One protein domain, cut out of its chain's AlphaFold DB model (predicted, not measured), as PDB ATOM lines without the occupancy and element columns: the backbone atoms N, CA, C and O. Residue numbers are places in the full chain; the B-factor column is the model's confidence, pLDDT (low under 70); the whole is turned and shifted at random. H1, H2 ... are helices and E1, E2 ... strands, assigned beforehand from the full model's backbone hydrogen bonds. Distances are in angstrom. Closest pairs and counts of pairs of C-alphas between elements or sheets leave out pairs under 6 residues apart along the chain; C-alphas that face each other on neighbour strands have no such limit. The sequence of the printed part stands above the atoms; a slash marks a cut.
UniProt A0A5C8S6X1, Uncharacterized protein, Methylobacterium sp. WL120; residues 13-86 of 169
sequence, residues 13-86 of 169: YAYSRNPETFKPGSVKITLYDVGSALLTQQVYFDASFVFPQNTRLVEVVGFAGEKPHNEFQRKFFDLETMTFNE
ATOM      1  N   TYR A  13     -53.471  25.547   3.427       92.25
ATOM      2  CA  TYR A  13     -53.550  26.150   2.099       92.25
ATOM      3  C   TYR A  13     -52.713  27.422   2.010       92.25
ATOM      4  O   TYR A  13     -52.118  27.671   0.964       92.25
ATOM      5  N   ALA A  14     -52.621  28.197   3.092       92.69
ATOM      6  CA  ALA A  14     -51.672  29.306   3.174       92.69
ATOM      7  C   ALA A  14     -50.217  28.803   3.119       92.69
ATOM      8  O   ALA A  14     -49.399  29.354   2.386       92.69
ATOM      9  N   TYR A  15     -49.915  27.724   3.847       92.81
ATOM     10  CA  TYR A  15     -48.582  27.121   3.902       92.81
ATOM     11  C   TYR A  15     -48.148  26.523   2.558       92.81
ATOM     12  O   TYR A  15     -47.090  26.864   2.037       92.81
ATOM     13  N   SER A  16     -48.976  25.655   1.974       93.19
ATOM     14  CA  SER A  16     -48.644  24.874   0.773       93.19
ATOM     15  C   SER A  16     -48.608  25.685  -0.518       93.19
ATOM     16  O   SER A  16     -47.914  25.297  -1.455       93.19
ATOM     17  N   ARG A  17     -49.335  26.807  -0.579       91.94
ATOM     18  CA  ARG A  17     -49.354  27.697  -1.750       91.94
ATOM     19  C   ARG A  17     -48.267  28.764  -1.719       91.94
ATOM     20  O   ARG A  17     -48.086  29.447  -2.722       91.94
ATOM     21  N   ASN A  18     -47.563  28.926  -0.600       93.00
ATOM     22  CA  ASN A  18     -46.394  29.789  -0.564       93.00
ATOM     23  C   ASN A  18     -45.231  29.078  -1.296       93.00
ATOM     24  O   ASN A  18     -44.802  28.009  -0.853       93.00
ATOM     25  N   PRO A  19     -44.712  29.644  -2.403       89.00
ATOM     26  CA  PRO A  19     -43.657  29.016  -3.200       89.00
ATOM     27  C   PRO A  19     -42.321  28.873  -2.455       89.00
ATOM     28  O   PRO A  19     -41.470  28.104  -2.891       89.00
ATOM     29  N   GLU A  20     -42.126  29.584  -1.343       92.50
ATOM     30  CA  GLU A  20     -40.911  29.503  -0.525       92.50
ATOM     31  C   GLU A  20     -40.941  28.348   0.486       92.50
ATOM     32  O   GLU A  20     -39.905  27.996   1.051       92.50
ATOM     33  N   THR A  21     -42.113  27.749   0.718       93.25
ATOM     34  CA  THR A  21     -42.312  26.737   1.761       93.25
ATOM     35  C   THR A  21     -41.601  25.423   1.459       93.25
ATOM     36  O   THR A  21     -40.963  24.856   2.342       93.25
ATOM     37  N   PHE A  22     -41.736  24.917   0.231       95.75
ATOM     38  CA  PHE A  22     -41.193  23.621  -0.169       95.75
ATOM     39  C   PHE A  22     -40.058  23.795  -1.168       95.75
ATOM     40  O   PHE A  22     -40.132  24.610  -2.089       95.75
ATOM     41  N   LYS A  23     -39.016  22.978  -1.032       96.06
ATOM     42  CA  LYS A  23     -37.897  22.969  -1.968       96.06
ATOM     43  C   LYS A  23     -38.356  22.493  -3.356       96.06
ATOM     44  O   LYS A  23     -39.126  21.533  -3.462       96.06
ATOM     45  N   PRO A  24     -37.874  23.118  -4.446       93.69
ATOM     46  CA  PRO A  24     -38.138  22.630  -5.794       93.69
ATOM     47  C   PRO A  24     -37.725  21.162  -5.947       93.69
ATOM     48  O   PRO A  24     -36.642  20.769  -5.516       93.69
ATOM     49  N   GLY A  25     -38.601  20.348  -6.539       92.94
ATOM     50  CA  GLY A  25     -38.357  18.916  -6.748       92.94
ATOM     51  C   GLY A  25     -38.449  18.038  -5.492       92.94
ATOM     52  O   GLY A  25     -38.226  16.835  -5.594       92.94
ATOM     53  N   SER A  26     -38.784  18.588  -4.320       96.94
ATOM     54  CA  SER A  26     -38.960  17.779  -3.111       96.94
ATOM     55  C   SER A  26     -40.237  16.940  -3.142       96.94
ATOM     56  O   SER A  26     -41.246  17.325  -3.743       96.94
ATOM     57  N   VAL A  27     -40.205  15.815  -2.433       97.69
ATOM     58  CA  VAL A  27     -41.341  14.905  -2.253       97.69
ATOM     59  C   VAL A  27     -42.015  15.201  -0.917       97.69
ATOM     60  O   VAL A  27     -41.348  15.363   0.100       97.69
ATOM     61  N   LYS A  28     -43.343  15.260  -0.915       97.19
ATOM     62  CA  LYS A  28     -44.195  15.513   0.243       97.19
ATOM     63  C   LYS A  28     -44.882  14.212   0.599       97.19
ATOM     64  O   LYS A  28     -45.529  13.593  -0.252       97.19
ATOM     65  N   ILE A  29     -44.708  13.804   1.847       97.62
ATOM     66  CA  ILE A  29     -45.128  12.500   2.334       97.62
ATOM     67  C   ILE A  29     -45.976  12.687   3.584       97.62
ATOM     68  O   ILE A  29     -45.508  13.287   4.552       97.62
ATOM     69  N   THR A  30     -47.209  12.180   3.576       96.38
ATOM     70  CA  THR A  30     -48.016  12.128   4.800       96.38
ATOM     71  C   THR A  30     -47.773  10.827   5.542       96.38
ATOM     72  O   THR A  30     -47.715   9.749   4.943       96.38
ATOM     73  N   LEU A  31     -47.642  10.939   6.858       96.38
ATOM     74  CA  LEU A  31     -47.446   9.830   7.773       96.38
ATOM     75  C   LEU A  31     -48.620   9.769   8.740       96.38
ATOM     76  O   LEU A  31     -48.974  10.785   9.339       96.38
ATOM     77  N   TYR A  32     -49.192   8.591   8.926       94.00
ATOM     78  CA  TYR A  32     -50.232   8.378   9.924       94.00
ATOM     79  C   TYR A  32     -49.755   7.395  10.987       94.00
ATOM     80  O   TYR A  32     -48.975   6.482  10.704       94.00
ATOM     81  N   ASP A  33     -50.217   7.605  12.213       92.06
ATOM     82  CA  ASP A  33     -49.879   6.748  13.339       92.06
ATOM     83  C   ASP A  33     -50.574   5.377  13.196       92.06
ATOM     84  O   ASP A  33     -51.795   5.275  13.052       92.06
ATOM     85  N   VAL A  34     -49.776   4.309  13.247       89.06
ATOM     86  CA  VAL A  34     -50.202   2.905  13.290       89.06
ATOM     87  C   VAL A  34     -49.588   2.269  14.532       89.06
ATOM     88  O   VAL A  34     -48.454   1.786  14.515       89.06
ATOM     89  N   GLY A  35     -50.329   2.287  15.640       85.88
ATOM     90  CA  GLY A  35     -49.803   1.856  16.935       85.88
ATOM     91  C   GLY A  35     -48.678   2.782  17.400       85.88
ATOM     92  O   GLY A  35     -48.910   3.969  17.602       85.88
ATOM     93  N   SER A  36     -47.467   2.244  17.563       80.56
ATOM     94  CA  SER A  36     -46.268   3.010  17.937       80.56
ATOM     95  C   SER A  36     -45.420   3.470  16.745       80.56
ATOM     96  O   SER A  36     -44.327   3.988  16.955       80.56
ATOM     97  N   ALA A  37     -45.871   3.246  15.507       88.62
ATOM     98  CA  ALA A  37     -45.091   3.502  14.298       88.62
ATOM     99  C   ALA A  37     -45.786   4.484  13.352       88.62
ATOM    100  O   ALA A  37     -47.003   4.647  13.389       88.62
ATOM    101  N   LEU A  38     -45.009   5.110  12.471       95.06
ATOM    102  CA  LEU A  38     -45.507   6.030  11.453       95.06
ATOM    103  C   LEU A  38     -45.489   5.346  10.096       95.06
ATOM    104  O   LEU A  38     -44.418   4.983   9.619       95.06
ATOM    105  N   LEU A  39     -46.646   5.179   9.460       96.25
ATOM    106  CA  LEU A  39     -46.731   4.586   8.126       96.25
ATOM    107  C   LEU A  39     -46.979   5.658   7.068       96.25
ATOM    108  O   LEU A  39     -47.791   6.564   7.252       96.25
ATOM    109  N   THR A  40     -46.311   5.520   5.928       96.88
ATOM    110  CA  THR A  40     -46.537   6.372   4.759       96.88
ATOM    111  C   THR A  40     -47.929   6.159   4.163       96.88
ATOM    112  O   THR A  40     -48.312   5.029   3.856       96.88
ATOM    113  N   GLN A  41     -48.664   7.252   3.933       92.94
ATOM    114  CA  GLN A  41     -50.002   7.237   3.335       92.94
ATOM    115  C   GLN A  41     -50.034   7.864   1.937       92.94
ATOM    116  O   GLN A  41     -50.414   7.193   0.977       92.94
ATOM    117  N   GLN A  42     -49.659   9.139   1.808       94.75
ATOM    118  CA  GLN A  42     -49.650   9.872   0.538       94.75
ATOM    119  C   GLN A  42     -48.228  10.282   0.176       94.75
ATOM    120  O   GLN A  42     -47.465  10.661   1.057       94.75
ATOM    121  N   VAL A  43     -47.883  10.225  -1.113       96.88
ATOM    122  CA  VAL A  43     -46.543  10.543  -1.622       96.88
ATOM    123  C   VAL A  43     -46.677  11.317  -2.930       96.88
ATOM    124  O   VAL A  43     -47.065  10.743  -3.948       96.88
ATOM    125  N   TYR A  44     -46.339  12.607  -2.921       96.44
ATOM    126  CA  TYR A  44     -46.484  13.483  -4.089       96.44
ATOM    127  C   TYR A  44     -45.328  14.475  -4.214       96.44
ATOM    128  O   TYR A  44     -44.800  14.950  -3.217       96.44
ATOM    129  N   PHE A  45     -44.960  14.849  -5.440       95.88
ATOM    130  CA  PHE A  45     -44.078  16.005  -5.661       95.88
ATOM    131  C   PHE A  45     -44.807  17.332  -5.435       95.88
ATOM    132  O   PHE A  45     -44.254  18.272  -4.861       95.88
ATOM    133  N   ASP A  46     -46.053  17.409  -5.895       93.81
ATOM    134  CA  ASP A  46     -46.882  18.601  -5.784       93.81
ATOM    135  C   ASP A  46     -47.728  18.539  -4.505       93.81
ATOM    136  O   ASP A  46     -48.560  17.647  -4.318       93.81
ATOM    137  N   ALA A  47     -47.500  19.511  -3.619       94.00
ATOM    138  CA  ALA A  47     -48.196  19.636  -2.347       94.00
ATOM    139  C   ALA A  47     -49.698  19.926  -2.513       94.00
ATOM    140  O   ALA A  47     -50.459  19.692  -1.578       94.00
ATOM    141  N   SER A  48     -50.151  20.390  -3.685       91.19
ATOM    142  CA  SER A  48     -51.571  20.641  -3.953       91.19
ATOM    143  C   SER A  48     -52.428  19.364  -3.924       91.19
ATOM    144  O   SER A  48     -53.622  19.436  -3.628       91.19
ATOM    145  N   PHE A  49     -51.813  18.196  -4.153       92.19
ATOM    146  CA  PHE A  49     -52.453  16.878  -4.058       92.19
ATOM    147  C   PHE A  49     -52.418  16.278  -2.648       92.19
ATOM    148  O   PHE A  49     -52.985  15.210  -2.416       92.19
ATOM    149  N   VAL A  50     -51.751  16.944  -1.704       92.94
ATOM    150  CA  VAL A  50     -51.609  16.472  -0.327       92.94
ATOM    151  C   VAL A  50     -52.697  17.093   0.541       92.94
ATOM    152  O   VAL A  50     -52.917  18.307   0.533       92.94
ATOM    153  N   PHE A  51     -53.355  16.254   1.339       91.25
ATOM    154  CA  PHE A  51     -54.307  16.702   2.351       91.25
ATOM    155  C   PHE A  51     -53.915  16.130   3.720       91.25
ATOM    156  O   PHE A  51     -54.363  15.040   4.077       91.25
ATOM    157  N   PRO A  52     -53.067  16.836   4.494       92.12
ATOM    158  CA  PRO A  52     -52.397  16.269   5.660       92.12
ATOM    159  C   PRO A  52     -53.253  16.343   6.937       92.12
ATOM    160  O   PRO A  52     -52.749  16.592   8.029       92.12
ATOM    161  N   GLN A  53     -54.568  16.141   6.835       91.06
ATOM    162  CA  GLN A  53     -55.434  16.151   8.014       91.06
ATOM    163  C   GLN A  53     -55.177  14.912   8.883       91.06
ATOM    164  O   GLN A  53     -55.219  13.794   8.378       91.06
ATOM    165  N   ASN A  54     -54.957  15.113  10.189       90.69
ATOM    166  CA  ASN A  54     -54.653  14.052  11.163       90.69
ATOM    167  C   ASN A  54     -53.431  13.197  10.774       90.69
ATOM    168  O   ASN A  54     -53.386  12.001  11.049       90.69
ATOM    169  N   THR A  55     -52.463  13.803  10.089       93.81
ATOM    170  CA  THR A  55     -51.210  13.152   9.697       93.81
ATOM    171  C   THR A  55     -50.045  14.093   9.956       93.81
ATOM    172  O   THR A  55     -50.213  15.309  10.071       93.81
ATOM    173  N   ARG A  56     -48.844  13.528  10.023       94.19
ATOM    174  CA  ARG A  56     -47.601  14.295   9.971       94.19
ATOM    175  C   ARG A  56     -47.195  14.475   8.515       94.19
ATOM    176  O   ARG A  56     -47.474  13.614   7.686       94.19
ATOM    177  N   LEU A  57     -46.508  15.569   8.214       94.44
ATOM    178  CA  LEU A  57     -45.961  15.829   6.886       94.44
ATOM    179  C   LEU A  57     -44.436  15.810   6.946       94.44
ATOM    180  O   LEU A  57     -43.845  16.532   7.745       94.44
ATOM    181  N   VAL A  58     -43.817  15.025   6.068       95.62
ATOM    182  CA  VAL A  58     -42.369  15.005   5.846       95.62
ATOM    183  C   VAL A  58     -42.070  15.494   4.435       95.62
ATOM    184  O   VAL A  58     -42.771  15.158   3.479       95.62
ATOM    185  N   GLU A  59     -41.016  16.298   4.313       96.62
ATOM    186  CA  GLU A  59     -40.445  16.713   3.038       96.62
ATOM    187  C   GLU A  59     -39.118  15.980   2.809       96.62
ATOM    188  O   GLU A  59     -38.193  16.093   3.611       96.62
ATOM    189  N   VAL A  60     -39.013  15.254   1.697       97.06
ATOM    190  CA  VAL A  60     -37.769  14.619   1.249       97.06
ATOM    191  C   VAL A  60     -37.158  15.466   0.142       97.06
ATOM    192  O   VAL A  60     -37.744  15.643  -0.929       97.06
ATOM    193  N   VAL A  61     -35.964  15.988   0.398       96.25
ATOM    194  CA  VAL A  61     -35.198  16.813  -0.542       96.25
ATOM    195  C   VAL A  61     -34.153  15.949  -1.248       96.25
ATOM    196  O   VAL A  61     -33.582  15.047  -0.645       96.25
ATOM    197  N   GLY A  62     -33.889  16.226  -2.530       94.50
ATOM    198  CA  GLY A  62     -32.839  15.537  -3.291       94.50
ATOM    199  C   GLY A  62     -33.220  14.147  -3.813       94.50
ATOM    200  O   GLY A  62     -32.344  13.392  -4.222       94.50
ATOM    201  N   PHE A  63     -34.510  13.799  -3.822       94.94
ATOM    202  CA  PHE A  63     -34.973  12.568  -4.458       94.94
ATOM    203  C   PHE A  63     -34.723  12.619  -5.972       94.94
ATOM    204  O   PHE A  63     -35.193  13.529  -6.654       94.94
ATOM    205  N   ALA A  64     -33.988  11.636  -6.492       92.31
ATOM    206  CA  ALA A  64     -33.574  11.582  -7.896       92.31
ATOM    207  C   ALA A  64     -34.455  10.674  -8.781       92.31
ATOM    208  O   ALA A  64     -34.197  10.554  -9.975       92.31
ATOM    209  N   GLY A  65     -35.460   9.999  -8.213       91.19
ATOM    210  CA  GLY A  65     -36.343   9.101  -8.961       91.19
ATOM    211  C   GLY A  65     -37.546   9.806  -9.595       91.19
ATOM    212  O   GLY A  65     -37.879  10.941  -9.267       91.19
ATOM    213  N   GLU A  66     -38.257   9.100 -10.475       90.94
ATOM    214  CA  GLU A  66     -39.444   9.639 -11.166       90.94
ATOM    215  C   GLU A  66     -40.764   9.314 -10.454       90.94
ATOM    216  O   GLU A  66     -41.737  10.062 -10.537       90.94
ATOM    217  N   LYS A  67     -40.819   8.173  -9.758       93.75
ATOM    218  CA  LYS A  67     -42.034   7.646  -9.121       93.75
ATOM    219  C   LYS A  67     -41.812   7.515  -7.617       93.75
ATOM    220  O   LYS A  67     -41.553   6.411  -7.145       93.75
ATOM    221  N   PRO A  68     -41.920   8.609  -6.844       94.62
ATOM    222  CA  PRO A  68     -41.627   8.580  -5.414       94.62
ATOM    223  C   PRO A  68     -42.561   7.640  -4.648       94.62
ATOM    224  O   PRO A  68     -42.147   7.036  -3.668       94.62
ATOM    225  N   HIS A  69     -43.798   7.438  -5.114       94.38
ATOM    226  CA  HIS A  69     -44.698   6.452  -4.511       94.38
ATOM    227  C   HIS A  69     -44.127   5.028  -4.572       94.38
ATOM    228  O   HIS A  69     -44.284   4.299  -3.607       94.38
ATOM    229  N   ASN A  70     -43.399   4.644  -5.626       94.12
ATOM    230  CA  ASN A  70     -42.757   3.325  -5.670       94.12
ATOM    231  C   ASN A  70     -41.665   3.177  -4.603       94.12
ATOM    232  O   ASN A  70     -41.414   2.067  -4.154       94.12
ATOM    233  N   GLU A  71     -41.018   4.281  -4.223       94.88
ATOM    234  CA  GLU A  71     -39.938   4.274  -3.239       94.88
ATOM    235  C   GLU A  71     -40.457   4.358  -1.803       94.88
ATOM    236  O   GLU A  71     -39.899   3.717  -0.924       94.88
ATOM    237  N   PHE A  72     -41.500   5.147  -1.537       96.62
ATOM    238  CA  PHE A  72     -41.901   5.482  -0.164       96.62
ATOM    239  C   PHE A  72     -43.234   4.867   0.275       96.62
ATOM    240  O   PHE A  72     -43.506   4.776   1.472       96.62
ATOM    241  N   GLN A  73     -44.103   4.459  -0.653       92.81
ATOM    242  CA  GLN A  73     -45.426   3.950  -0.297       92.81
ATOM    243  C   GLN A  73     -45.313   2.678   0.556       92.81
ATOM    244  O   GLN A  73     -44.514   1.798   0.263       92.81
ATOM    245  N   ARG A  74     -46.154   2.570   1.598       91.31
ATOM    246  CA  ARG A  74     -46.195   1.438   2.550       91.31
ATOM    247  C   ARG A  74     -44.911   1.209   3.356       91.31
ATOM    248  O   ARG A  74     -44.853   0.223   4.082       91.31
ATOM    249  N   LYS A  75     -43.946   2.129   3.310       96.50
ATOM    250  CA  LYS A  75     -42.812   2.127   4.232       96.50
ATOM    251  C   LYS A  75     -43.172   2.819   5.538       96.50
ATOM    252  O   LYS A  75     -43.924   3.803   5.556       96.50
ATOM    253  N   PHE A  76     -42.602   2.319   6.621       96.38
ATOM    254  CA  PHE A  76     -42.624   2.965   7.918       96.38
ATOM    255  C   PHE A  76     -41.521   4.016   8.007       96.38
ATOM    256  O   PHE A  76     -40.405   3.785   7.551       96.38
ATOM    257  N   PHE A  77     -41.822   5.160   8.606       95.25
ATOM    258  CA  PHE A  77     -40.848   6.212   8.854       95.25
ATOM    259  C   PHE A  77     -40.319   6.113  10.283       95.25
ATOM    260  O   PHE A  77     -41.094   6.093  11.242       95.25
ATOM    261  N   ASP A  78     -39.000   6.065  10.414       91.88
ATOM    262  CA  ASP A  78     -38.303   6.125  11.690       91.88
ATOM    263  C   ASP A  78     -37.885   7.574  11.976       91.88
ATOM    264  O   ASP A  78     -37.103   8.165  11.233       91.88
ATOM    265  N   LEU A  79     -38.424   8.149  13.054       86.94
ATOM    266  CA  LEU A  79     -38.131   9.524  13.473       86.94
ATOM    267  C   LEU A  79     -36.718   9.700  14.028       86.94
ATOM    268  O   LEU A  79     -36.219  10.821  14.036       86.94
ATOM    269  N   GLU A  80     -36.103   8.637  14.538       84.06
ATOM    270  CA  GLU A  80     -34.783   8.724  15.152       84.06
ATOM    271  C   GLU A  80     -33.695   8.715  14.084       84.06
ATOM    272  O   GLU A  80     -32.836   9.595  14.052       84.06
ATOM    273  N   THR A  81     -33.772   7.758  13.160       87.94
ATOM    274  CA  THR A  81     -32.809   7.652  12.056       87.94
ATOM    275  C   THR A  81     -33.173   8.527  10.858       87.94
ATOM    276  O   THR A  81     -32.340   8.724   9.974       87.94
ATOM    277  N   MET A  82     -34.395   9.073  10.817       90.81
ATOM    278  CA  MET A  82     -34.944   9.830   9.685       90.81
ATOM    279  C   MET A  82     -34.965   9.010   8.382       90.81
ATOM    280  O   MET A  82     -34.713   9.537   7.295       90.81
ATOM    281  N   THR A  83     -35.269   7.709   8.481       93.12
ATOM    282  CA  THR A  83     -35.260   6.762   7.350       93.12
ATOM    283  C   THR A  83     -36.614   6.094   7.098       93.12
ATOM    284  O   THR A  83     -37.474   6.019   7.976       93.12
ATOM    285  N   PHE A  84     -36.802   5.590   5.874       94.88
ATOM    286  CA  PHE A  84     -37.961   4.785   5.485       94.88
ATOM    287  C   PHE A  84     -37.597   3.297   5.467       94.88
ATOM    288  O   PHE A  84     -36.647   2.901   4.795       94.88
ATOM    289  N   ASN A  85     -38.390   2.477   6.152       94.38
ATOM    290  CA  ASN A  85     -38.139   1.060   6.389       94.38
ATOM    291  C   ASN A  85     -39.327   0.200   5.936       94.38
ATOM    292  O   ASN A  85     -40.483   0.600   6.058       94.38
ATOM    293  N   GLU A  86     -39.053  -1.005   5.435       93.94
ATOM    294  CA  GLU A  86     -40.095  -1.989   5.081       93.94
ATOM    295  C   GLU A  86     -40.770  -2.585   6.328       93.94
ATOM    296  O   GLU A  86     -41.958  -2.901   6.328       93.94
TER     297      GLU A  86
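AT A GLANCE: This is residues 13 to 86 of the 169 residues of an uncharacterized protein of Methylobacterium sp. WL120 (UniProt A0A5C8S6X1). A strongly twisted sheet of five strands curls like part of a barrel, with the E1 and E2 hairpin in its middle, E3 beside E1 and the small E4 and E5 hairpin beside E2. The short helix H2 packs on one face of the sheet, while the small helix H1 lies off the sheet. The printed part has 74 residues with two named helices and five named strands, in the order H1, E1, E2, E3, H2, E4, E5; across the sheet the order is E3, E1, E2, E4, E5, all antiparallel. The class is mixed, helices and strands. The whole is compact, with a radius of gyration of the C-alphas of 12.0 A and spans of 33 by 28 by 20 A.

HOW THE PARTS SIT: Strands E1, residues 27 to 34, and E2, residues 37 to 44, form an antiparallel hairpin at 149 degrees, with N 30 and O 42 at 3.0 A and N 39 and O 32 at 2.9 A, within hydrogen-bond range. E3, residues 56 to 60, is an edge strand antiparallel to E1 at 144 degrees; N 29 and O 58 are 2.9 A apart. E4, residues 76 to 78, is antiparallel to E2 at 112 degrees, with N 77 and O 38 at 2.8 A. E5, residues 83 to 85, the other edge strand, forms a hairpin with E4, with N 76 and O 85 at 2.8 A. From edge to edge the strands' lines turn by 107 degrees and the way across the sheet by 131 degrees. H2, residues 68 to 72, is on the sheet at a height of 7.2 A, only just over E1, on which 3 of its 5 C-alphas fall; the closest C-alphas of H2 and E2 are those of His 69 and Val 43, 5.3 A apart. H1, residues 13 to 17, is not on the sheet and is apart from E2, E3, H2, E4 and E5. In H1 and H2 every O i to N i+4 pair is within hydrogen-bond range.

IN THESE COORDINATES: E1 runs 21.5 A from C-alpha 27 at (-41.341, 14.905, -2.253) to C-alpha 34. E2 runs 21.0 A from Ala 37 to Tyr 44, and E3 13.1 A from Arg 56 to Val 60. H1 begins at C-alpha 13, (-53.550, 26.150, 2.099), and E5 ends at C-alpha 85, (-38.139, 1.060, 6.389).

THE WHOLE: The C-alphas farthest apart, those of Pro 19 and Gly 35, are 34.4 A apart. The printed part has no cut. The link from E2 to E3, 11 residues, is long. The mean pLDDT of the printed part is 93.3, and no printed residue is under 70.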